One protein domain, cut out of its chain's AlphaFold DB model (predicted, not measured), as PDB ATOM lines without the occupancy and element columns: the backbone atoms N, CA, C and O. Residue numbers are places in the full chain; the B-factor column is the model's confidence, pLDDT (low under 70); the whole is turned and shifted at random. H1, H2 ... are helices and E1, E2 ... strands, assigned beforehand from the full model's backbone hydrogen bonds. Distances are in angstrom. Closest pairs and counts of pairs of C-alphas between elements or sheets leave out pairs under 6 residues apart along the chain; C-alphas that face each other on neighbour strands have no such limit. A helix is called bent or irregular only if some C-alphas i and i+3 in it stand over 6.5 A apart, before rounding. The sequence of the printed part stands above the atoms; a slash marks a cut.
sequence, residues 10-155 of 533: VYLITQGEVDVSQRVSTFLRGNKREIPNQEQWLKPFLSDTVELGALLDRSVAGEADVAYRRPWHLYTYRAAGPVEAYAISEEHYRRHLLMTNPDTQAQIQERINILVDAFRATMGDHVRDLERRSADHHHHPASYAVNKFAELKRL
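What this domain is: This is residues 10 to 155 of the 533 residues of the protein "Hypothetical protein" of Heterosigma akashiwo (UniProt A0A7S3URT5). One very long helix, H5, makes the long axis, and a small sheet of three strands, E3, E2 and E4, packs on one side of it with residues 115 to 126 of H5 under E3 and E2, the sheet's other face being bare of named helices. At the starting end of H5, a ribbon of two strands, E1 and E5, sits with the short helices H3 and H4, while after residue 136, where H5 stops, a link of six residues makes a turn and H6 folds back at a steep tilt to H5. The printed part has 146 residues with six named helices and five named strands, in the order E1 E2 H1 H2 E3 H3 E4 E5 H4 H5 H6; the class is mixed, helices and strands, and both sheets, E3 - E2 - E4 and E1 - E5, are antiparallel. The whole is loose, with a radius of gyration of the C-alphas of 18.7 A, and elongated, spanning 58 by 34 by 22 A.

Where its parts are: In the three-stranded sheet, E3 is residues 49 to 55, 16.7 A from first to last C-alpha, E2 is residues 18 to 23, 16.2 A, and E4 is residues 76 to 79, 10.2 A. H5, residues 102 to 136, is 51.9 A long, from C-alpha 102 at (45.353, 9.440, -10.030) to C-alpha 136 at (-0.046, 29.447, 5.221). E1, residues 10 to 15, begins at C-alpha 10 at (31.889, -1.189, -7.544) and is 15.4 A long; E5, residues 84 to 89, is 16.2 A long. The shorter helices are H1, residues 24 to 31, H2, residues 44 to 47, H3, residues 63 to 67, and H4, residues 90 to 98. H2 is irregular, with C-alphas 44 and 47 at 7.1 A, and H4 only just irregular, with C-alphas 95 and 98 at 6.6 A. H6, residues 143 to 155, is 18.3 A long.

How they stand to each other: E2 is the inner strand, with N 20 and O 53 of E3 at 2.9 A and N 19 and O 78 of E4 at 2.7 A, within hydrogen-bond range. E3, H3 and E4 form a split strand-helix-strand unit, two strands running the same way with E2 between them in the sheet, and its crossover is right-handed. H5 is on the sheet at a height of 8.2 A, two layers with the helix on one face; it lies over E3 and E2, slantwise to the strands, at 42 degrees to E3 on the local plane. The closest C-alphas of E3 and H5 are those of Leu 52 and Phe 119, 6.5 A. H1 only grazes the sheet with residues 24 to 29, and touches H2, Ser 25 and Leu 46 being closest, with C-alphas 4.6 A apart. H5 is the hub. With residues 105 to 112 alone it touches H3, the closest C-alphas being those of Ala 64 and Ile 108, 6.6 A. H4 and H5 only just touch, with 3 pairs of C-alphas within 8 A, and only at the corner, Leu 98 and Thr 104 being closest, with C-alphas 6.5 A apart. H6 only just touches H5, with 3 pairs, at a steep tilt of 55 degrees, opposite ways; the closest C-alphas are those of Glu 131 and Val 146, 6.6 A. In the pair E1 and E5, N 12 and O 86 are 3.0 A apart, within hydrogen-bond range. Every O i to N i+4 pair is within range in H3 and H5; the figures are 3 of 4 in H1, 4 of 5 in H4 and 8 of 9 in H6, and H2 is too short for such a pair.

The domain as a whole: The two C-alphas farthest apart, those of Thr 100 and His 139, are 60.8 A apart. The printed part has no cut, and the link H1 to H2, residues 32 to 43, is long. Residues 99 to 104, 136 to 141 and 150 to 155 stand free. Mean pLDDT of the printed part is 85.2; it is under 70 at residues 36, 38 and 138 to 155.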
ATOM      1  N   VAL A  10      32.291  -2.276  -6.649       95.94
ATOM      2  CA  VAL A  10      31.889  -1.189  -7.544       95.94
ATOM      3  C   VAL A  10      31.085  -1.824  -8.678       95.94
ATOM      4  O   VAL A  10      31.444  -2.900  -9.155       95.94
ATOM      5  N   TYR A  11      29.997  -1.187  -9.097       97.06
ATOM      6  CA  TYR A  11      29.116  -1.698 -10.145       97.06
ATOM      7  C   TYR A  11      29.205  -0.806 -11.381       97.06
ATOM      8  O   TYR A  11      28.907   0.383 -11.293       97.06
ATOM      9  N   LEU A  12      29.592  -1.375 -12.524       97.19
ATOM     10  CA  LEU A  12      29.490  -0.725 -13.833       97.19
ATOM     11  C   LEU A  12      28.172  -1.163 -14.475       97.19
ATOM     12  O   LEU A  12      28.037  -2.329 -14.843       97.19
ATOM     13  N   ILE A  13      27.209  -0.250 -14.582       97.75
ATOM     14  CA  ILE A  13      25.889  -0.511 -15.169       97.75
ATOM     15  C   ILE A  13      26.060  -0.668 -16.682       97.75
ATOM     16  O   ILE A  13      26.592   0.224 -17.341       97.75
ATOM     17  N   THR A  14      25.632  -1.797 -17.243       97.94
ATOM     18  CA  THR A  14      25.676  -2.050 -18.692       97.94
ATOM     19  C   THR A  14      24.356  -1.722 -19.364       97.94
ATOM     20  O   THR A  14      24.372  -1.163 -20.458       97.94
ATOM     21  N   GLN A  15      23.242  -2.038 -18.702       97.81
ATOM     22  CA  GLN A  15      21.896  -1.790 -19.201       97.81
ATOM     23  C   GLN A  15      20.931  -1.500 -18.047       97.81
ATOM     24  O   GLN A  15      20.893  -2.246 -17.066       97.81
ATOM     25  N   GLY A  16      20.098  -0.475 -18.204       97.44
ATOM     26  CA  GLY A  16      18.985  -0.160 -17.312       97.44
ATOM     27  C   GLY A  16      19.241   1.028 -16.385       97.44
ATOM     28  O   GLY A  16      20.263   1.708 -16.452       97.44
ATOM     29  N   GLU A  17      18.264   1.289 -15.518       97.75
ATOM     30  CA  GLU A  17      18.190   2.503 -14.704       97.75
ATOM     31  C   GLU A  17      18.268   2.186 -13.202       97.75
ATOM     32  O   GLU A  17      17.583   1.289 -12.693       97.75
ATOM     33  N   VAL A  18      19.122   2.925 -12.487       97.81
ATOM     34  CA  VAL A  18      19.367   2.772 -11.047       97.81
ATOM     35  C   VAL A  18      19.166   4.107 -10.332       97.81
ATOM     36  O   VAL A  18      20.021   4.989 -10.406       97.81
ATOM     37  N   ASP A  19      18.074   4.228  -9.578       97.25
ATOM     38  CA  ASP A  19      17.800   5.354  -8.687       97.25
ATOM     39  C   ASP A  19      18.950   5.516  -7.678       97.25
ATOM     40  O   ASP A  19      19.337   4.563  -6.983       97.25
ATOM     41  N   VAL A  20      19.467   6.738  -7.542       96.44
ATOM     42  CA  VAL A  20      20.409   7.121  -6.486       96.44
ATOM     43  C   VAL A  20      19.655   7.927  -5.449       96.44
ATOM     44  O   VAL A  20      19.067   8.963  -5.744       96.44
ATOM     45  N   SER A  21      19.702   7.483  -4.200       95.44
ATOM     46  CA  SER A  21      19.016   8.161  -3.105       95.44
ATOM     47  C   SER A  21      19.908   8.251  -1.868       95.44
ATOM     48  O   SER A  21      20.698   7.349  -1.587       95.44
ATOM     49  N   GLN A  22      19.835   9.346  -1.116       95.00
ATOM     50  CA  GLN A  22      20.660   9.569   0.068       95.00
ATOM     51  C   GLN A  22      19.807   9.907   1.281       95.00
ATOM     52  O   GLN A  22      18.946  10.783   1.245       95.00
ATOM     53  N   ARG A  23      20.074   9.226   2.396       94.19
ATOM     54  CA  ARG A  23      19.394   9.513   3.653       94.19
ATOM     55  C   ARG A  23      19.973  10.777   4.284       94.19
ATOM     56  O   ARG A  23      21.192  10.886   4.425       94.19
ATOM     57  N   VAL A  24      19.131  11.693   4.757       93.00
ATOM     58  CA  VAL A  24      19.602  12.946   5.387       93.00
ATOM     59  C   VAL A  24      20.527  12.647   6.578       93.00
ATOM     60  O   VAL A  24      21.570  13.276   6.758       93.00
ATOM     61  N   SER A  25      20.224  11.595   7.348       91.25
ATOM     62  CA  SER A  25      21.064  11.131   8.461       91.25
ATOM     63  C   SER A  25      22.390  10.460   8.061       91.25
ATOM     64  O   SER A  25      23.282  10.367   8.911       91.25
ATOM     65  N   THR A  26      22.572  10.006   6.811       88.31
ATOM     66  CA  THR A  26      23.887   9.560   6.306       88.31
ATOM     67  C   THR A  26      24.697  10.720   5.733       88.31
ATOM     68  O   THR A  26      25.892  10.786   6.029       88.31
ATOM     69  N   PHE A  27      24.063  11.675   5.038       88.81
ATOM     70  CA  PHE A  27      24.705  12.924   4.597       88.81
ATOM     71  C   PHE A  27      25.282  13.710   5.785       88.81
ATOM     72  O   PHE A  27      26.488  13.950   5.853       88.81
ATOM     73  N   LEU A  28      24.455  14.009   6.796       89.50
ATOM     74  CA  LEU A  28      24.892  14.749   7.986       89.50
ATOM     75  C   LEU A  28      26.006  14.030   8.753       89.50
ATOM     76  O   LEU A  28      26.935  14.671   9.235       89.50
ATOM     77  N   ARG A  29      25.976  12.691   8.813       87.12
ATOM     78  CA  ARG A  29      27.068  11.899   9.403       87.12
ATOM     79  C   ARG A  29      28.368  12.018   8.606       87.12
ATOM     80  O   ARG A  29      29.436  11.970   9.213       87.12
ATOM     81  N   GLY A  30      28.285  12.149   7.283       82.19
ATOM     82  CA  GLY A  30      29.429  12.433   6.421       82.19
ATOM     83  C   GLY A  30      30.043  13.804   6.706       82.19
ATOM     84  O   GLY A  30      31.264  13.891   6.839       82.19
ATOM     85  N   ASN A  31      29.190  14.820   6.878       81.62
ATOM     86  CA  ASN A  31      29.563  16.238   6.788       81.62
ATOM     87  C   ASN A  31      29.527  16.986   8.141       81.62
ATOM     88  O   ASN A  31      29.543  18.215   8.181       81.62
ATOM     89  N   LYS A  32      29.555  16.263   9.275       83.44
ATOM     90  CA  LYS A  32      29.554  16.807  10.658       83.44
ATOM     91  C   LYS A  32      30.554  17.945  10.940       83.44
ATOM     92  O   LYS A  32      30.373  18.656  11.922       83.44
ATOM     93  N   ARG A  33      31.631  18.069  10.154       80.88
ATOM     94  CA  ARG A  33      32.643  19.136  10.286       80.88
ATOM     95  C   ARG A  33      32.228  20.447   9.620       80.88
ATOM     96  O   ARG A  33      32.529  21.500  10.161       80.88
ATOM     97  N   GLU A  34      31.559  20.371   8.472       73.75
ATOM     98  CA  GLU A  34      31.082  21.535   7.712       73.75
ATOM     99  C   GLU A  34      29.817  22.131   8.328       73.75
ATOM    100  O   GLU A  34      29.583  23.330   8.217       73.75
ATOM    101  N   ILE A  35      28.997  21.292   8.973       76.31
ATOM    102  CA  ILE A  35      27.639  21.656   9.387       76.31
ATOM    103  C   ILE A  35      27.429  21.511  10.914       76.31
ATOM    104  O   ILE A  35      26.571  20.737  11.359       76.31
ATOM    105  N   PRO A  36      28.200  22.223  11.763       66.38
ATOM    106  CA  PRO A  36      27.965  22.233  13.204       66.38
ATOM    107  C   PRO A  36      26.584  22.822  13.542       66.38
ATOM    108  O   PRO A  36      26.039  23.658  12.824       66.38
ATOM    109  N   ASN A  37      26.014  22.390  14.669       74.38
ATOM    110  CA  ASN A  37      24.743  22.848  15.258       74.38
ATOM    111  C   ASN A  37      23.443  22.627  14.442       74.38
ATOM    112  O   ASN A  37      22.375  22.531  15.052       74.38
ATOM    113  N   GLN A  38      23.488  22.450  13.115       67.12
ATOM    114  CA  GLN A  38      22.280  22.249  12.291       67.12
ATOM    115  C   GLN A  38      21.566  20.902  12.519       67.12
ATOM    116  O   GLN A  38      20.383  20.770  12.200       67.12
ATOM    117  N   GLU A  39      22.219  19.920  13.156       70.19
ATOM    118  CA  GLU A  39      21.596  18.629  13.499       70.19
ATOM    119  C   GLU A  39      20.321  18.758  14.350       70.19
ATOM    120  O   GLU A  39      19.576  17.789  14.453       70.19
ATOM    121  N   GLN A  40      20.055  19.911  14.981       81.00
ATOM    122  CA  GLN A  40      18.840  20.114  15.774       81.00
ATOM    123  C   GLN A  40      17.581  20.355  14.935       81.00
ATOM    124  O   GLN A  40      16.547  19.771  15.258       81.00
ATOM    125  N   TRP A  41      17.649  21.181  13.884       79.44
ATOM    126  CA  TRP A  41      16.481  21.495  13.049       79.44
ATOM    127  C   TRP A  41      16.242  20.434  11.970       79.44
ATOM    128  O   TRP A  41      15.098  20.180  11.611       79.44
ATOM    129  N   LEU A  42      17.292  19.716  11.553       84.38
ATOM    130  CA  LEU A  42      17.173  18.570  10.645       84.38
ATOM    131  C   LEU A  42      16.646  17.284  11.313       84.38
ATOM    132  O   LEU A  42      16.441  16.291  10.619       84.38
ATOM    133  N   LYS A  43      16.373  17.285  12.631       87.19
ATOM    134  CA  LYS A  43      15.839  16.121  13.375       87.19
ATOM    135  C   LYS A  43      14.617  15.443  12.738       87.19
ATOM    136  O   LYS A  43      14.637  14.212  12.715       87.19
ATOM    137  N   PRO A  44      13.586  16.163  12.242       88.75
ATOM    138  CA  PRO A  44      12.425  15.530  11.615       88.75
ATOM    139  C   PRO A  44      12.816  14.725  10.373       88.75
ATOM    140  O   PRO A  44      12.346  13.609  10.199       88.75
ATOM    141  N   PHE A  45      13.753  15.252   9.581       87.62
ATOM    142  CA  PHE A  45      14.140  14.717   8.273       87.62
ATOM    143  C   PHE A  45      15.217  13.628   8.350       87.62
ATOM    144  O   PHE A  45      15.577  13.036   7.338       87.62
ATOM    145  N   LEU A  46      15.745  13.301   9.540       89.44
ATOM    146  CA  LEU A  46      16.764  12.251   9.711       89.44
ATOM    147  C   LEU A  46      16.294  10.866   9.232       89.44
ATOM    148  O   LEU A  46      17.129  10.017   8.896       89.44
ATOM    149  N   SER A  47      14.984  10.617   9.225       90.50
ATOM    150  CA  SER A  47      14.377   9.412   8.661       90.50
ATOM    151  C   SER A  47      14.439   9.355   7.141       90.50
ATOM    152  O   SER A  47      14.418   8.244   6.601       90.50
ATOM    153  N   ASP A  48      14.537  10.500   6.480       92.94
ATOM    154  CA  ASP A  48      14.055  10.682   5.119       92.94
ATOM    155  C   ASP A  48      15.172  10.469   4.102       92.94
ATOM    156  O   ASP A  48      16.366  10.594   4.409       92.94
ATOM    157  N   THR A  49      14.767  10.113   2.888       94.38
ATOM    158  CA  THR A  49      15.668   9.803   1.782       94.38
ATOM    159  C   THR A  49      15.377  10.761   0.640       94.38
ATOM    160  O   THR A  49      14.251  10.814   0.154       94.38
ATOM    161  N   VAL A  50      16.392  11.514   0.232       94.88
ATOM    162  CA  VAL A  50      16.353  12.433  -0.906       94.88
ATOM    163  C   VAL A  50      16.791  11.660  -2.144       94.88
ATOM    164  O   VAL A  50      17.848  11.030  -2.128       94.88
ATOM    165  N   GLU A  51      15.990  11.680  -3.202       95.00
ATOM    166  CA  GLU A  51      16.379  11.150  -4.513       95.00
ATOM    167  C   GLU A  51      17.299  12.173  -5.200       95.00
ATOM    168  O   GLU A  51      17.000  13.363  -5.229       95.00
ATOM    169  N   LEU A  52      18.458  11.717  -5.685       93.75
ATOM    170  CA  LEU A  52      19.518  12.554  -6.272       93.75
ATOM    171  C   LEU A  52      19.532  12.522  -7.806       93.75
ATOM    172  O   LEU A  52      20.320  13.230  -8.426       93.75
ATOM    173  N   GLY A  53      18.695  11.676  -8.407       95.56
ATOM    174  CA  GLY A  53      18.699  11.342  -9.830       95.56
ATOM    175  C   GLY A  53      18.886   9.841 -10.051       95.56
ATOM    176  O   GLY A  53      18.884   9.056  -9.100       95.56
ATOM    177  N   ALA A  54      19.061   9.447 -11.308       96.31
ATOM    178  CA  ALA A  54      19.273   8.061 -11.710       96.31
ATOM    179  C   ALA A  54      20.606   7.887 -12.450       96.31
ATOM    180  O   ALA A  54      21.101   8.804 -13.105       96.31
ATOM    181  N   LEU A  55      21.182   6.693 -12.339       96.19
ATOM    182  CA  LEU A  55      22.311   6.234 -13.140       96.19
ATOM    183  C   LEU A  55      21.786   5.383 -14.297       96.19
ATOM    184  O   LEU A  55      20.966   4.490 -14.086       96.19
ATOM    185  N   LEU A  56      22.284   5.666 -15.497       97.06
ATOM    186  CA  LEU A  56      21.910   5.009 -16.753       97.06
ATOM    187  C   LEU A  56      23.040   4.087 -17.246       97.06
ATOM    188  O   LEU A  56      24.114   4.034 -16.641       97.06
ATOM    189  N   ASP A  57      22.829   3.413 -18.375       96.44
ATOM    190  CA  ASP A  57      23.841   2.658 -19.124       96.44
ATOM    191  C   ASP A  57      25.230   3.337 -19.109       96.44
ATOM    192  O   ASP A  57      25.369   4.535 -19.366       96.44
ATOM    193  N   ARG A  58      26.279   2.550 -18.836       95.12
ATOM    194  CA  ARG A  58      27.698   2.948 -18.683       95.12
ATOM    195  C   ARG A  58      28.038   3.777 -17.436       95.12
ATOM    196  O   ARG A  58      29.197   4.154 -17.265       95.12
ATOM    197  N   SER A  59      27.086   4.026 -16.539       96.50
ATOM    198  CA  SER A  59      27.349   4.692 -15.254       96.50
ATOM    199  C   SER A  59      28.014   3.767 -14.227       96.50
ATOM    200  O   SER A  59      27.857   2.545 -14.270       96.50
ATOM    201  N   VAL A  60      28.709   4.354 -13.246       95.88
ATOM    202  CA  VAL A  60      29.405   3.624 -12.171       95.88
ATOM    203  C   VAL A  60      28.776   3.926 -10.805       95.88
ATOM    204  O   VAL A  60      28.580   5.085 -10.441       95.88
ATOM    205  N   ALA A  61      28.479   2.883 -10.025       96.00
ATOM    206  CA  ALA A  61      27.890   2.957  -8.685       96.00
ATOM    207  C   ALA A  61      28.806   2.326  -7.616       96.00
ATOM    208  O   ALA A  61      29.526   1.365  -7.878       96.00
ATOM    209  N   GLY A  62      28.784   2.850  -6.383       94.62
ATOM    210  CA  GLY A  62      29.615   2.366  -5.265       94.62
ATOM    211  C   GLY A  62      31.083   2.828  -5.285       94.62
ATOM    212  O   GLY A  62      31.818   2.594  -4.328       94.62
ATOM    213  N   GLU A  63      31.505   3.543  -6.328       94.38
ATOM    214  CA  GLU A  63      32.871   4.054  -6.524       94.38
ATOM    215  C   GLU A  63      33.358   4.911  -5.337       94.38
ATOM    216  O   GLU A  63      34.426   4.675  -4.765       94.38
ATOM    217  N   ALA A  64      32.508   5.843  -4.893       91.00
ATOM    218  CA  ALA A  64      32.735   6.707  -3.734       91.00
ATOM    219  C   ALA A  64      32.843   5.932  -2.406       91.00
ATOM    220  O   ALA A  64      33.613   6.298  -1.517       91.00
ATOM    221  N   ASP A  65      32.089   4.844  -2.254       91.25
ATOM    222  CA  ASP A  65      32.131   4.039  -1.034       91.25
ATOM    223  C   ASP A  65      33.480   3.326  -0.893       91.25
ATOM    224  O   ASP A  65      34.096   3.339   0.181       91.25
ATOM    225  N   VAL A  66      33.949   2.749  -2.006       91.75
ATOM    226  CA  VAL A  66      35.254   2.098  -2.104       91.75
ATOM    227  C   VAL A  66      36.366   3.118  -1.902       91.75
ATOM    228  O   VAL A  66      37.158   2.935  -0.976       91.75
ATOM    229  N   ALA A  67      36.415   4.201  -2.686       90.00
ATOM    230  CA  ALA A  67      37.506   5.178  -2.657       90.00
ATOM    231  C   ALA A  67      37.816   5.678  -1.231       90.00
ATOM    232  O   ALA A  67      38.940   5.515  -0.749       90.00
ATOM    233  N   TYR A  68      36.802   6.154  -0.498       87.75
ATOM    234  CA  TYR A  68      36.967   6.799   0.816       87.75
ATOM    235  C   TYR A  68      36.926   5.829   2.013       87.75
ATOM    236  O   TYR A  68      36.898   6.279   3.160       87.75
ATOM    237  N   ARG A  69      36.908   4.504   1.781       87.94
ATOM    238  CA  ARG A  69      36.862   3.450   2.825       87.94
ATOM    239  C   ARG A  69      35.745   3.660   3.862       87.94
ATOM    240  O   ARG A  69      35.919   3.341   5.045       87.94
ATOM    241  N   ARG A  70      34.600   4.225   3.454       81.69
ATOM    242  CA  ARG A  70      33.511   4.576   4.381       81.69
ATOM    243  C   ARG A  70      32.950   3.283   5.016       81.69
ATOM    244  O   ARG A  70      32.673   2.323   4.300       81.69
ATOM    245  N   PRO A  71      32.733   3.207   6.348       79.38
ATOM    246  CA  PRO A  71      32.171   2.005   6.992       79.38
ATOM    247  C   PRO A  71      30.675   1.765   6.706       79.38
ATOM    248  O   PRO A  71      30.064   0.878   7.302       79.38
ATOM    249  N   TRP A  72      30.074   2.605   5.869       82.06
ATOM    250  CA  TRP A  72      28.675   2.631   5.471       82.06
ATOM    251  C   TRP A  72      28.598   3.193   4.050       82.06
ATOM    252  O   TRP A  72      29.448   4.000   3.673       82.06
ATOM    253  N   HIS A  73      27.566   2.810   3.305       86.56
ATOM    254  CA  HIS A  73      27.285   3.401   2.000       86.56
ATOM    255  C   HIS A  73      26.928   4.889   2.136       86.56
ATOM    256  O   HIS A  73      26.129   5.264   3.001       86.56
ATOM    257  N   LEU A  74      27.516   5.736   1.292       88.06
ATOM    258  CA  LEU A  74      27.154   7.145   1.132       88.06
ATOM    259  C   LEU A  74      25.765   7.283   0.501       88.06
ATOM    260  O   LEU A  74      24.990   8.147   0.916       88.06
ATOM    261  N   TYR A  75      25.452   6.405  -0.452       93.75
ATOM    262  CA  TYR A  75      24.244   6.429  -1.273       93.75
ATOM    263  C   TYR A  75      23.532   5.069  -1.244       93.75
ATOM    264  O   TYR A  75      24.151   4.023  -1.069       93.75
ATOM    265  N   THR A  76      22.214   5.083  -1.404       94.56
ATOM    266  CA  THR A  76      21.371   3.898  -1.580       94.56
ATOM    267  C   THR A  76      20.994   3.801  -3.051       94.56
ATOM    268  O   THR A  76      20.235   4.630  -3.554       94.56
ATOM    269  N   TYR A  77      21.545   2.790  -3.715       95.62
ATOM    270  CA  TYR A  77      21.281   2.467  -5.114       95.62
ATOM    271  C   TYR A  77      20.103   1.493  -5.211       95.62
ATOM    272  O   TYR A  77      20.056   0.505  -4.471       95.62
ATOM    273  N   ARG A  78      19.160   1.751  -6.118       96.69
ATOM    274  CA  ARG A  78      17.975   0.913  -6.331       96.69
ATOM    275  C   ARG A  78      17.701   0.767  -7.824       96.69
ATOM    276  O   ARG A  78      17.533   1.759  -8.507       96.69
ATOM    277  N   ALA A  79      17.607  -0.460  -8.323       97.19
ATOM    278  CA  ALA A  79      17.172  -0.694  -9.697       97.19
ATOM    279  C   ALA A  79      15.703  -0.261  -9.884       97.19
ATOM    280  O   ALA A  79      14.825  -0.731  -9.149       97.19
ATOM    281  N   ALA A  80      15.449   0.608 -10.866       96.75
ATOM    282  CA  ALA A  80      14.109   1.058 -11.250       96.75
ATOM    283  C   ALA A  80      13.364  -0.005 -12.085       96.75
ATOM    284  O   ALA A  80      12.136  -0.115 -12.030       96.75
ATOM    285  N   GLY A  81      14.116  -0.843 -12.807       96.88
ATOM    286  CA  GLY A  81      13.623  -1.967 -13.607       96.88
ATOM    287  C   GLY A  81      14.587  -3.163 -13.582       96.88
ATOM    288  O   GLY A  81      15.325  -3.337 -12.611       96.88
ATOM    289  N   PRO A  82      14.597  -4.011 -14.626       97.69
ATOM    290  CA  PRO A  82      15.715  -4.914 -14.888       97.69
ATOM    291  C   PRO A  82      16.997  -4.096 -15.084       97.69
ATOM    292  O   PRO A  82      16.976  -3.092 -15.795       97.69
ATOM    293  N   VAL A  83      18.091  -4.516 -14.450       98.00
ATOM    294  CA  VAL A  83      19.404  -3.866 -14.561       98.00
ATOM    295  C   VAL A  83      20.476  -4.933 -14.708       98.00
ATOM    296  O   VAL A  83      20.541  -5.868 -13.904       98.00
ATOM    297  N   GLU A  84      21.338  -4.757 -15.700       98.00
ATOM    298  CA  GLU A  84      22.572  -5.516 -15.861       98.00
ATOM    299  C   GLU A  84      23.764  -4.649 -15.440       98.00
ATOM    300  O   GLU A  84      23.823  -3.452 -15.739       98.00
ATOM    301  N   ALA A  85      24.700  -5.238 -14.692       97.81
ATOM    302  CA  ALA A  85      25.894  -4.547 -14.223       97.81
ATOM    303  C   ALA A  85      27.040  -5.521 -13.912       97.81
ATOM    304  O   ALA A  85      26.828  -6.570 -13.300       97.81
ATOM    305  N   TYR A  86      28.271  -5.132 -14.245       97.75
ATOM    306  CA  TYR A  86      29.480  -5.842 -13.820       97.75
ATOM    307  C   TYR A  86      29.850  -5.462 -12.384       97.75
ATOM    308  O   TYR A  86      29.998  -4.279 -12.073       97.75
ATOM    309  N   ALA A  87      30.041  -6.459 -11.515       96.94
ATOM    310  CA  ALA A  87      30.413  -6.266 -10.114       96.94
ATOM    311  C   ALA A  87      31.930  -6.439  -9.904       96.94
ATOM    312  O   ALA A  87      32.422  -7.542  -9.667       96.94
ATOM    313  N   ILE A  88      32.679  -5.338  -9.943       96.56
ATOM    314  CA  ILE A  88      34.134  -5.310  -9.723       96.56
ATOM    315  C   ILE A  88      34.408  -5.314  -8.213       96.56
ATOM    316  O   ILE A  88      33.803  -4.532  -7.485       96.56
ATOM    317  N   SER A  89      35.305  -6.163  -7.703       95.69
ATOM    318  CA  SER A  89      35.610  -6.206  -6.261       95.69
ATOM    319  C   SER A  89      36.346  -4.945  -5.765       95.69
ATOM    320  O   SER A  89      37.103  -4.328  -6.510       95.69
ATOM    321  N   GLU A  90      36.169  -4.578  -4.486       94.06
ATOM    322  CA  GLU A  90      36.871  -3.459  -3.815       94.06
ATOM    323  C   GLU A  90      38.395  -3.561  -3.994       94.06
ATOM    324  O   GLU A  90      39.088  -2.547  -4.097       94.06
ATOM    325  N   GLU A  91      38.915  -4.787  -4.027       92.94
ATOM    326  CA  GLU A  91      40.336  -5.074  -4.155       92.94
ATOM    327  C   GLU A  91      40.837  -4.957  -5.599       92.94
ATOM    328  O   GLU A  91      41.815  -4.244  -5.826       92.94
ATOM    329  N   HIS A  92      40.152  -5.560  -6.578       94.62
ATOM    330  CA  HIS A  92      40.528  -5.432  -7.991       94.62
ATOM    331  C   HIS A  92      40.373  -3.972  -8.461       94.62
ATOM    332  O   HIS A  92      41.314  -3.395  -9.004       94.62
ATOM    333  N   TYR A  93      39.248  -3.315  -8.142       94.50
ATOM    334  CA  TYR A  93      39.034  -1.893  -8.446       94.50
ATOM    335  C   TYR A  93      40.138  -1.005  -7.837       94.50
ATOM    336  O   TYR A  93      40.627  -0.072  -8.476       94.50
ATOM    337  N   ARG A  94      40.613  -1.319  -6.621       91.12
ATOM    338  CA  ARG A  94      41.763  -0.616  -6.036       91.12
ATOM    339  C   ARG A  94      43.059  -0.834  -6.800       91.12
ATOM    340  O   ARG A  94      43.703   0.149  -7.155       91.12
ATOM    341  N   ARG A  95      43.459  -2.094  -6.986       92.12
ATOM    342  CA  ARG A  95      44.755  -2.454  -7.577       92.12
ATOM    343  C   ARG A  95      44.894  -1.927  -9.008       92.12
ATOM    344  O   ARG A  95      45.964  -1.446  -9.356       92.12
ATOM    345  N   HIS A  96      43.822  -1.994  -9.803       90.81
ATOM    346  CA  HIS A  96      43.895  -1.809 -11.255       90.81
ATOM    347  C   HIS A  96      43.298  -0.493 -11.778       90.81
ATOM    348  O   HIS A  96      43.620  -0.121 -12.905       90.81
ATOM    349  N   LEU A  97      42.480   0.230 -10.995       86.00
ATOM    350  CA  LEU A  97      41.843   1.487 -11.435       86.00
ATOM    351  C   LEU A  97      42.217   2.697 -10.560       86.00
ATOM    352  O   LEU A  97      42.615   3.725 -11.096       86.00
ATOM    353  N   LEU A  98      42.170   2.589  -9.225       86.25
ATOM    354  CA  LEU A  98      42.560   3.712  -8.345       86.25
ATOM    355  C   LEU A  98      44.077   3.937  -8.251       86.25
ATOM    356  O   LEU A  98      44.510   5.069  -8.062       86.25
ATOM    357  N   MET A  99      44.884   2.874  -8.317       84.50
ATOM    358  CA  MET A  99      46.347   2.978  -8.187       84.50
ATOM    359  C   MET A  99      47.063   3.308  -9.503       84.50
ATOM    360  O   MET A  99      48.215   3.732  -9.475       84.50
ATOM    361  N   THR A 100      46.408   3.086 -10.644       89.12
ATOM    362  CA  THR A 100      46.977   3.254 -11.992       89.12
ATOM    363  C   THR A 100      46.713   4.640 -12.575       89.12
ATOM    364  O   THR A 100      47.510   5.116 -13.380       89.12
ATOM    365  N   ASN A 101      45.623   5.295 -12.165       90.00
ATOM    366  CA  ASN A 101      45.210   6.599 -12.670       90.00
ATOM    367  C   ASN A 101      44.812   7.540 -11.506       90.00
ATOM    368  O   ASN A 101      43.714   7.408 -10.958       90.00
ATOM    369  N   PRO A 102      45.670   8.505 -11.111       84.50
ATOM    370  CA  PRO A 102      45.353   9.440 -10.030       84.50
ATOM    371  C   PRO A 102      44.222  10.414 -10.400       84.50
ATOM    372  O   PRO A 102      43.470  10.836  -9.516       84.50
ATOM    373  N   ASP A 103      44.039  10.718 -11.688       92.50
ATOM    374  CA  ASP A 103      42.976  11.609 -12.165       92.50
ATOM    375  C   ASP A 103      41.595  10.978 -11.959       92.50
ATOM    376  O   ASP A 103      40.622  11.685 -11.702       92.50
ATOM    377  N   THR A 104      41.498   9.641 -11.948       88.00
ATOM    378  CA  THR A 104      40.275   8.935 -11.540       88.00
ATOM    379  C   THR A 104      39.862   9.310 -10.114       88.00
ATOM    380  O   THR A 104      38.679   9.534  -9.869       88.00
ATOM    381  N   GLN A 105      40.801   9.478  -9.173       87.50
ATOM    382  CA  GLN A 105      40.461   9.927  -7.816       87.50
ATOM    383  C   GLN A 105      39.965  11.385  -7.795       87.50
ATOM    384  O   GLN A 105      39.038  11.697  -7.044       87.50
ATOM    385  N   ALA A 106      40.521  12.264  -8.636       89.44
ATOM    386  CA  ALA A 106      40.029  13.634  -8.790       89.44
ATOM    387  C   ALA A 106      38.606  13.661  -9.383       89.44
ATOM    388  O   ALA A 106      37.713  14.280  -8.806       89.44
ATOM    389  N   GLN A 107      38.359  12.897 -10.451       91.00
ATOM    390  CA  GLN A 107      37.042  12.745 -11.085       91.00
ATOM    391  C   GLN A 107      35.999  12.113 -10.151       91.00
ATOM    392  O   GLN A 107      34.808  12.404 -10.261       91.00
ATOM    393  N   ILE A 108      36.398  11.227  -9.230       88.94
ATOM    394  CA  ILE A 108      35.507  10.714  -8.175       88.94
ATOM    395  C   ILE A 108      35.137  11.840  -7.202       88.94
ATOM    396  O   ILE A 108      33.959  11.995  -6.877       88.94
ATOM    397  N   GLN A 109      36.110  12.636  -6.745       90.00
ATOM    398  CA  GLN A 109      35.855  13.759  -5.835       90.00
ATOM    399  C   GLN A 109      34.944  14.816  -6.479       90.00
ATOM    400  O   GLN A 109      34.023  15.299  -5.828       90.00
ATOM    401  N   GLU A 110      35.158  15.134  -7.755       92.12
ATOM    402  CA  GLU A 110      34.314  16.037  -8.542       92.12
ATOM    403  C   GLU A 110      32.868  15.527  -8.640       92.12
ATOM    404  O   GLU A 110      31.932  16.236  -8.264       92.12
ATOM    405  N   ARG A 111      32.672  14.261  -9.035       87.75
ATOM    406  CA  ARG A 111      31.341  13.633  -9.103       87.75
ATOM    407  C   ARG A 111      30.645  13.570  -7.735       87.75
ATOM    408  O   ARG A 111      29.427  13.718  -7.664       87.75
ATOM    409  N   ILE A 112      31.394  13.419  -6.640       87.12
ATOM    410  CA  ILE A 112      30.856  13.519  -5.272       87.12
ATOM    411  C   ILE A 112      30.436  14.954  -4.934       87.12
ATOM    412  O   ILE A 112      29.378  15.131  -4.333       87.12
ATOM    413  N   ASN A 113      31.218  15.967  -5.319       88.81
ATOM    414  CA  ASN A 113      30.871  17.372  -5.080       88.81
ATOM    415  C   ASN A 113      29.552  17.729  -5.786       88.81
ATOM    416  O   ASN A 113      28.644  18.248  -5.145       88.81
ATOM    417  N   ILE A 114      29.395  17.328  -7.054       88.44
ATOM    418  CA  ILE A 114      28.154  17.506  -7.828       88.44
ATOM    419  C   ILE A 114      26.952  16.867  -7.108       88.44
ATOM    420  O   ILE A 114      25.907  17.502  -6.971       88.44
ATOM    421  N   LEU A 115      27.092  15.643  -6.580       82.94
ATOM    422  CA  LEU A 115      26.030  14.977  -5.809       82.94
ATOM    423  C   LEU A 115      25.739  15.659  -4.457       82.94
ATOM    424  O   LEU A 115      24.596  15.651  -3.999       82.94
ATOM    425  N   VAL A 116      26.751  16.242  -3.807       84.88
ATOM    426  CA  VAL A 116      26.594  17.016  -2.564       84.88
ATOM    427  C   VAL A 116      25.854  18.328  -2.822       84.88
ATOM    428  O   VAL A 116      24.978  18.685  -2.034       84.88
ATOM    429  N   ASP A 117      26.151  19.019  -3.920       87.69
ATOM    430  CA  ASP A 117      25.487  20.273  -4.279       87.69
ATOM    431  C   ASP A 117      24.067  20.045  -4.819       87.69
ATOM    432  O   ASP A 117      23.159  20.796  -4.461       87.69
ATOM    433  N   ALA A 118      23.822  18.940  -5.533       84.94
ATOM    434  CA  ALA A 118      22.470  18.472  -5.840       84.94
ATOM    435  C   ALA A 118      21.658  18.205  -4.557       84.94
ATOM    436  O   ALA A 118      20.563  18.745  -4.401       84.94
ATOM    437  N   PHE A 119      22.212  17.465  -3.584       86.94
ATOM    438  CA  PHE A 119      21.554  17.243  -2.287       86.94
ATOM    439  C   PHE A 119      21.271  18.562  -1.544       86.94
ATOM    440  O   PHE A 119      20.184  18.736  -0.990       86.94
ATOM    441  N   ARG A 120      22.227  19.507  -1.538       86.88
ATOM    442  CA  ARG A 120      22.061  20.844  -0.934       86.88
ATOM    443  C   ARG A 120      20.923  21.622  -1.603       86.88
ATOM    444  O   ARG A 120      20.107  22.199  -0.886       86.88
ATOM    445  N   ALA A 121      20.827  21.597  -2.934       88.06
ATOM    446  CA  ALA A 121      19.744  22.237  -3.681       88.06
ATOM    447  C   ALA A 121      18.374  21.625  -3.338       88.06
ATOM    448  O   ALA A 121      17.485  22.345  -2.884       88.06
ATOM    449  N   THR A 122      18.226  20.298  -3.439       87.94
ATOM    450  CA  THR A 122      16.955  19.608  -3.151       87.94
ATOM    451  C   THR A 122      16.510  19.785  -1.696       87.94
ATOM    452  O   THR A 122      15.324  19.990  -1.434       87.94
ATOM    453  N   MET A 123      17.439  19.776  -0.733       84.62
ATOM    454  CA  MET A 123      17.125  20.110   0.663       84.62
ATOM    455  C   MET A 123      16.729  21.581   0.836       84.62
ATOM    456  O   MET A 123      15.824  21.870   1.617       84.62
ATOM    457  N   GLY A 124      17.361  22.507   0.110       87.44
ATOM    458  CA  GLY A 124      16.995  23.926   0.101       87.44
ATOM    459  C   GLY A 124      15.585  24.171  -0.444       87.44
ATOM    460  O   GLY A 124      14.842  24.976   0.114       87.44
ATOM    461  N   ASP A 125      15.174  23.442  -1.482       88.06
ATOM    462  CA  ASP A 125      13.791  23.454  -1.972       88.06
ATOM    463  C   ASP A 125      12.818  22.865  -0.952       88.06
ATOM    464  O   ASP A 125      11.797  23.485  -0.652       88.06
ATOM    465  N   HIS A 126      13.155  21.721  -0.350       83.50
ATOM    466  CA  HIS A 126      12.296  21.083   0.646       83.50
ATOM    467  C   HIS A 126      12.082  21.969   1.883       83.50
ATOM    468  O   HIS A 126      10.960  22.077   2.375       83.50
ATOM    469  N   VAL A 127      13.129  22.664   2.350       82.75
ATOM    470  CA  VAL A 127      13.028  23.660   3.428       82.75
ATOM    471  C   VAL A 127      12.145  24.835   3.009       82.75
ATOM    472  O   VAL A 127      11.211  25.152   3.739       82.75
ATOM    473  N   ARG A 128      12.351  25.428   1.824       86.00
ATOM    474  CA  ARG A 128      11.521  26.549   1.336       86.00
ATOM    475  C   ARG A 128      10.038  26.179   1.210       86.00
ATOM    476  O   ARG A 128       9.172  26.996   1.513       86.00
ATOM    477  N   ASP A 129       9.725  24.949   0.814       84.94
ATOM    478  CA  ASP A 129       8.346  24.450   0.754       84.94
ATOM    479  C   ASP A 129       7.722  24.198   2.134       84.94
ATOM    480  O   ASP A 129       6.517  24.384   2.311       84.94
ATOM    481  N   LEU A 130       8.526  23.823   3.132       78.88
ATOM    482  CA  LEU A 130       8.085  23.736   4.525       78.88
ATOM    483  C   LEU A 130       7.866  25.125   5.135       78.88
ATOM    484  O   LEU A 130       6.874  25.322   5.837       78.88
ATOM    485  N   GLU A 131       8.732  26.095   4.828       82.06
ATOM    486  CA  GLU A 131       8.567  27.497   5.228       82.06
ATOM    487  C   GLU A 131       7.259  28.071   4.666       82.06
ATOM    488  O   GLU A 131       6.443  28.567   5.443       82.06
ATOM    489  N   ARG A 132       6.994  27.897   3.359       87.94
ATOM    490  CA  ARG A 132       5.723  28.271   2.703       87.94
ATOM    491  C   ARG A 132       4.507  27.677   3.423       87.94
ATOM    492  O   ARG A 132       3.666  28.421   3.915       87.94
ATOM    493  N   ARG A 133       4.468  26.348   3.593       83.56
ATOM    494  CA  ARG A 133       3.358  25.657   4.281       83.56
ATOM    495  C   ARG A 133       3.177  26.128   5.728       83.56
ATOM    496  O   ARG A 133       2.052  26.156   6.219       83.56
ATOM    497  N   SER A 134       4.265  26.496   6.411       81.25
ATOM    498  CA  SER A 134       4.211  27.050   7.770       81.25
ATOM    499  C   SER A 134       3.697  28.492   7.814       81.25
ATOM    500  O   SER A 134       3.051  28.863   8.790       81.25
ATOM    501  N   ALA A 135       3.928  29.282   6.760       82.69
ATOM    502  CA  ALA A 135       3.366  30.619   6.621       82.69
ATOM    503  C   ALA A 135       1.851  30.551   6.380       82.69
ATOM    504  O   ALA A 135       1.106  31.240   7.072       82.69
ATOM    505  N   ASP A 136       1.387  29.659   5.496       83.88
ATOM    506  CA  ASP A 136      -0.046  29.447   5.221       83.88
ATOM    507  C   ASP A 136      -0.832  29.008   6.474       83.88
ATOM    508  O   ASP A 136      -2.016  29.306   6.630       83.88
ATOM    509  N   HIS A 137      -0.178  28.291   7.392       77.56
ATOM    510  CA  HIS A 137      -0.779  27.780   8.625       77.56
ATOM    511  C   HIS A 137      -0.523  28.742   9.797       77.56
ATOM    512  O   HIS A 137       0.250  28.448  10.704       77.56
ATOM    513  N   HIS A 138      -1.230  29.879   9.805       59.16
ATOM    514  CA  HIS A 138      -1.142  30.967  10.803       59.16
ATOM    515  C   HIS A 138      -1.397  30.588  12.290       59.16
ATOM    516  O   HIS A 138      -1.473  31.471  13.147       59.16
ATOM    517  N   HIS A 139      -1.525  29.305  12.646       50.72
ATOM    518  CA  HIS A 139      -1.703  28.832  14.021       50.72
ATOM    519  C   HIS A 139      -0.724  27.691  14.374       50.72
ATOM    520  O   HIS A 139      -0.566  26.730  13.626       50.72
ATOM    521  N   HIS A 140      -0.179  27.755  15.599       47.81
ATOM    522  CA  HIS A 140       0.635  26.731  16.288       47.81
ATOM    523  C   HIS A 140       2.141  26.591  15.893       47.81
ATOM    524  O   HIS A 140       2.602  27.219  14.943       47.81
ATOM    525  N   PRO A 141       3.005  25.931  16.713       50.38
ATOM    526  CA  PRO A 141       4.314  26.516  17.068       50.38
ATOM    527  C   PRO A 141       5.482  26.311  16.088       50.38
ATOM    528  O   PRO A 141       6.619  26.627  16.444       50.38
ATOM    529  N   ALA A 142       5.248  25.797  14.877       51.28
ATOM    530  CA  ALA A 142       6.312  25.551  13.890       51.28
ATOM    531  C   ALA A 142       7.095  26.834  13.527       51.28
ATOM    532  O   ALA A 142       8.305  26.784  13.299       51.28
ATOM    533  N   SER A 143       6.413  27.984  13.597       52.50
ATOM    534  CA  SER A 143       6.958  29.345  13.518       52.50
ATOM    535  C   SER A 143       8.288  29.543  14.271       52.50
ATOM    536  O   SER A 143       9.190  30.196  13.750       52.50
ATOM    537  N   TYR A 144       8.471  28.933  15.452       53.81
ATOM    538  CA  TYR A 144       9.679  29.139  16.265       53.81
ATOM    539  C   TYR A 144      10.955  28.546  15.635       53.81
ATOM    540  O   TYR A 144      12.058  29.015  15.911       53.81
ATOM    541  N   ALA A 145      10.831  27.525  14.780       56.50
ATOM    542  CA  ALA A 145      11.970  26.960  14.054       56.50
ATOM    543  C   ALA A 145      12.365  27.830  12.847       56.50
ATOM    544  O   ALA A 145      13.549  28.086  12.638       56.50
ATOM    545  N   VAL A 146      11.371  28.323  12.100       56.69
ATOM    546  CA  VAL A 146      11.561  29.136  10.885       56.69
ATOM    547  C   VAL A 146      12.052  30.545  11.225       56.69
ATOM    548  O   VAL A 146      13.054  31.000  10.675       56.69
ATOM    549  N   ASN A 147      11.446  31.208  12.216       54.28
ATOM    550  CA  ASN A 147      11.902  32.530  12.664       54.28
ATOM    551  C   ASN A 147      13.360  32.499  13.147       54.28
ATOM    552  O   ASN A 147      14.118  33.427  12.874       54.28
ATOM    553  N   LYS A 148      13.787  31.404  13.789       54.12
ATOM    554  CA  LYS A 148      15.177  31.230  14.226       54.12
ATOM    555  C   LYS A 148      16.158  31.015  13.065       54.12
ATOM    556  O   LYS A 148      17.329  31.355  13.202       54.12
ATOM    557  N   PHE A 149      15.709  30.501  11.918       54.69
ATOM    558  CA  PHE A 149      16.524  30.462  10.701       54.69
ATOM    559  C   PHE A 149      16.697  31.865  10.099       54.69
ATOM    560  O   PHE A 149      17.824  32.264   9.813       54.69
ATOM    561  N   ALA A 150      15.621  32.655  10.012       57.28
ATOM    562  CA  ALA A 150      15.690  34.053   9.577       57.28
ATOM    563  C   ALA A 150      16.561  34.926  10.507       57.28
ATOM    564  O   ALA A 150      17.308  35.784  10.041       57.28
ATOM    565  N   GLU A 151      16.510  34.681  11.819       52.00
ATOM    566  CA  GLU A 151      17.355  35.336  12.824       52.00
ATOM    567  C   GLU A 151      18.835  34.939  12.680       52.00
ATOM    568  O   GLU A 151      19.702  35.809  12.605       52.00
ATOM    569  N   LEU A 152      19.143  33.644  12.532       54.66
ATOM    570  CA  LEU A 152      20.511  33.179  12.270       54.66
ATOM    571  C   LEU A 152      21.069  33.707  10.939       54.66
ATOM    572  O   LEU A 152      22.249  34.045  10.878       54.66
ATOM    573  N   LYS A 153      20.232  33.849   9.902       55.47
ATOM    574  CA  LYS A 153      20.618  34.455   8.618       55.47
ATOM    575  C   LYS A 153      20.893  35.965   8.720       55.47
ATOM    576  O   LYS A 153      21.644  36.490   7.912       55.47
ATOM    577  N   ARG A 154      20.336  36.664   9.717       60.22
ATOM    578  CA  ARG A 154      20.681  38.068  10.027       60.22
ATOM    579  C   ARG A 154      21.943  38.205  10.882       60.22
ATOM    580  O   ARG A 154      22.596  39.239  10.828       60.22
ATOM    581  N   LEU A 155      22.278  37.186  11.677       54.16
ATOM    582  CA  LEU A 155      23.473  37.170  12.533       54.16
ATOM    583  C   LEU A 155      24.731  36.673  11.797       54.16
ATOM    584  O   LEU A 155      25.840  37.075  12.143       54.16
TER     585      LEU A 155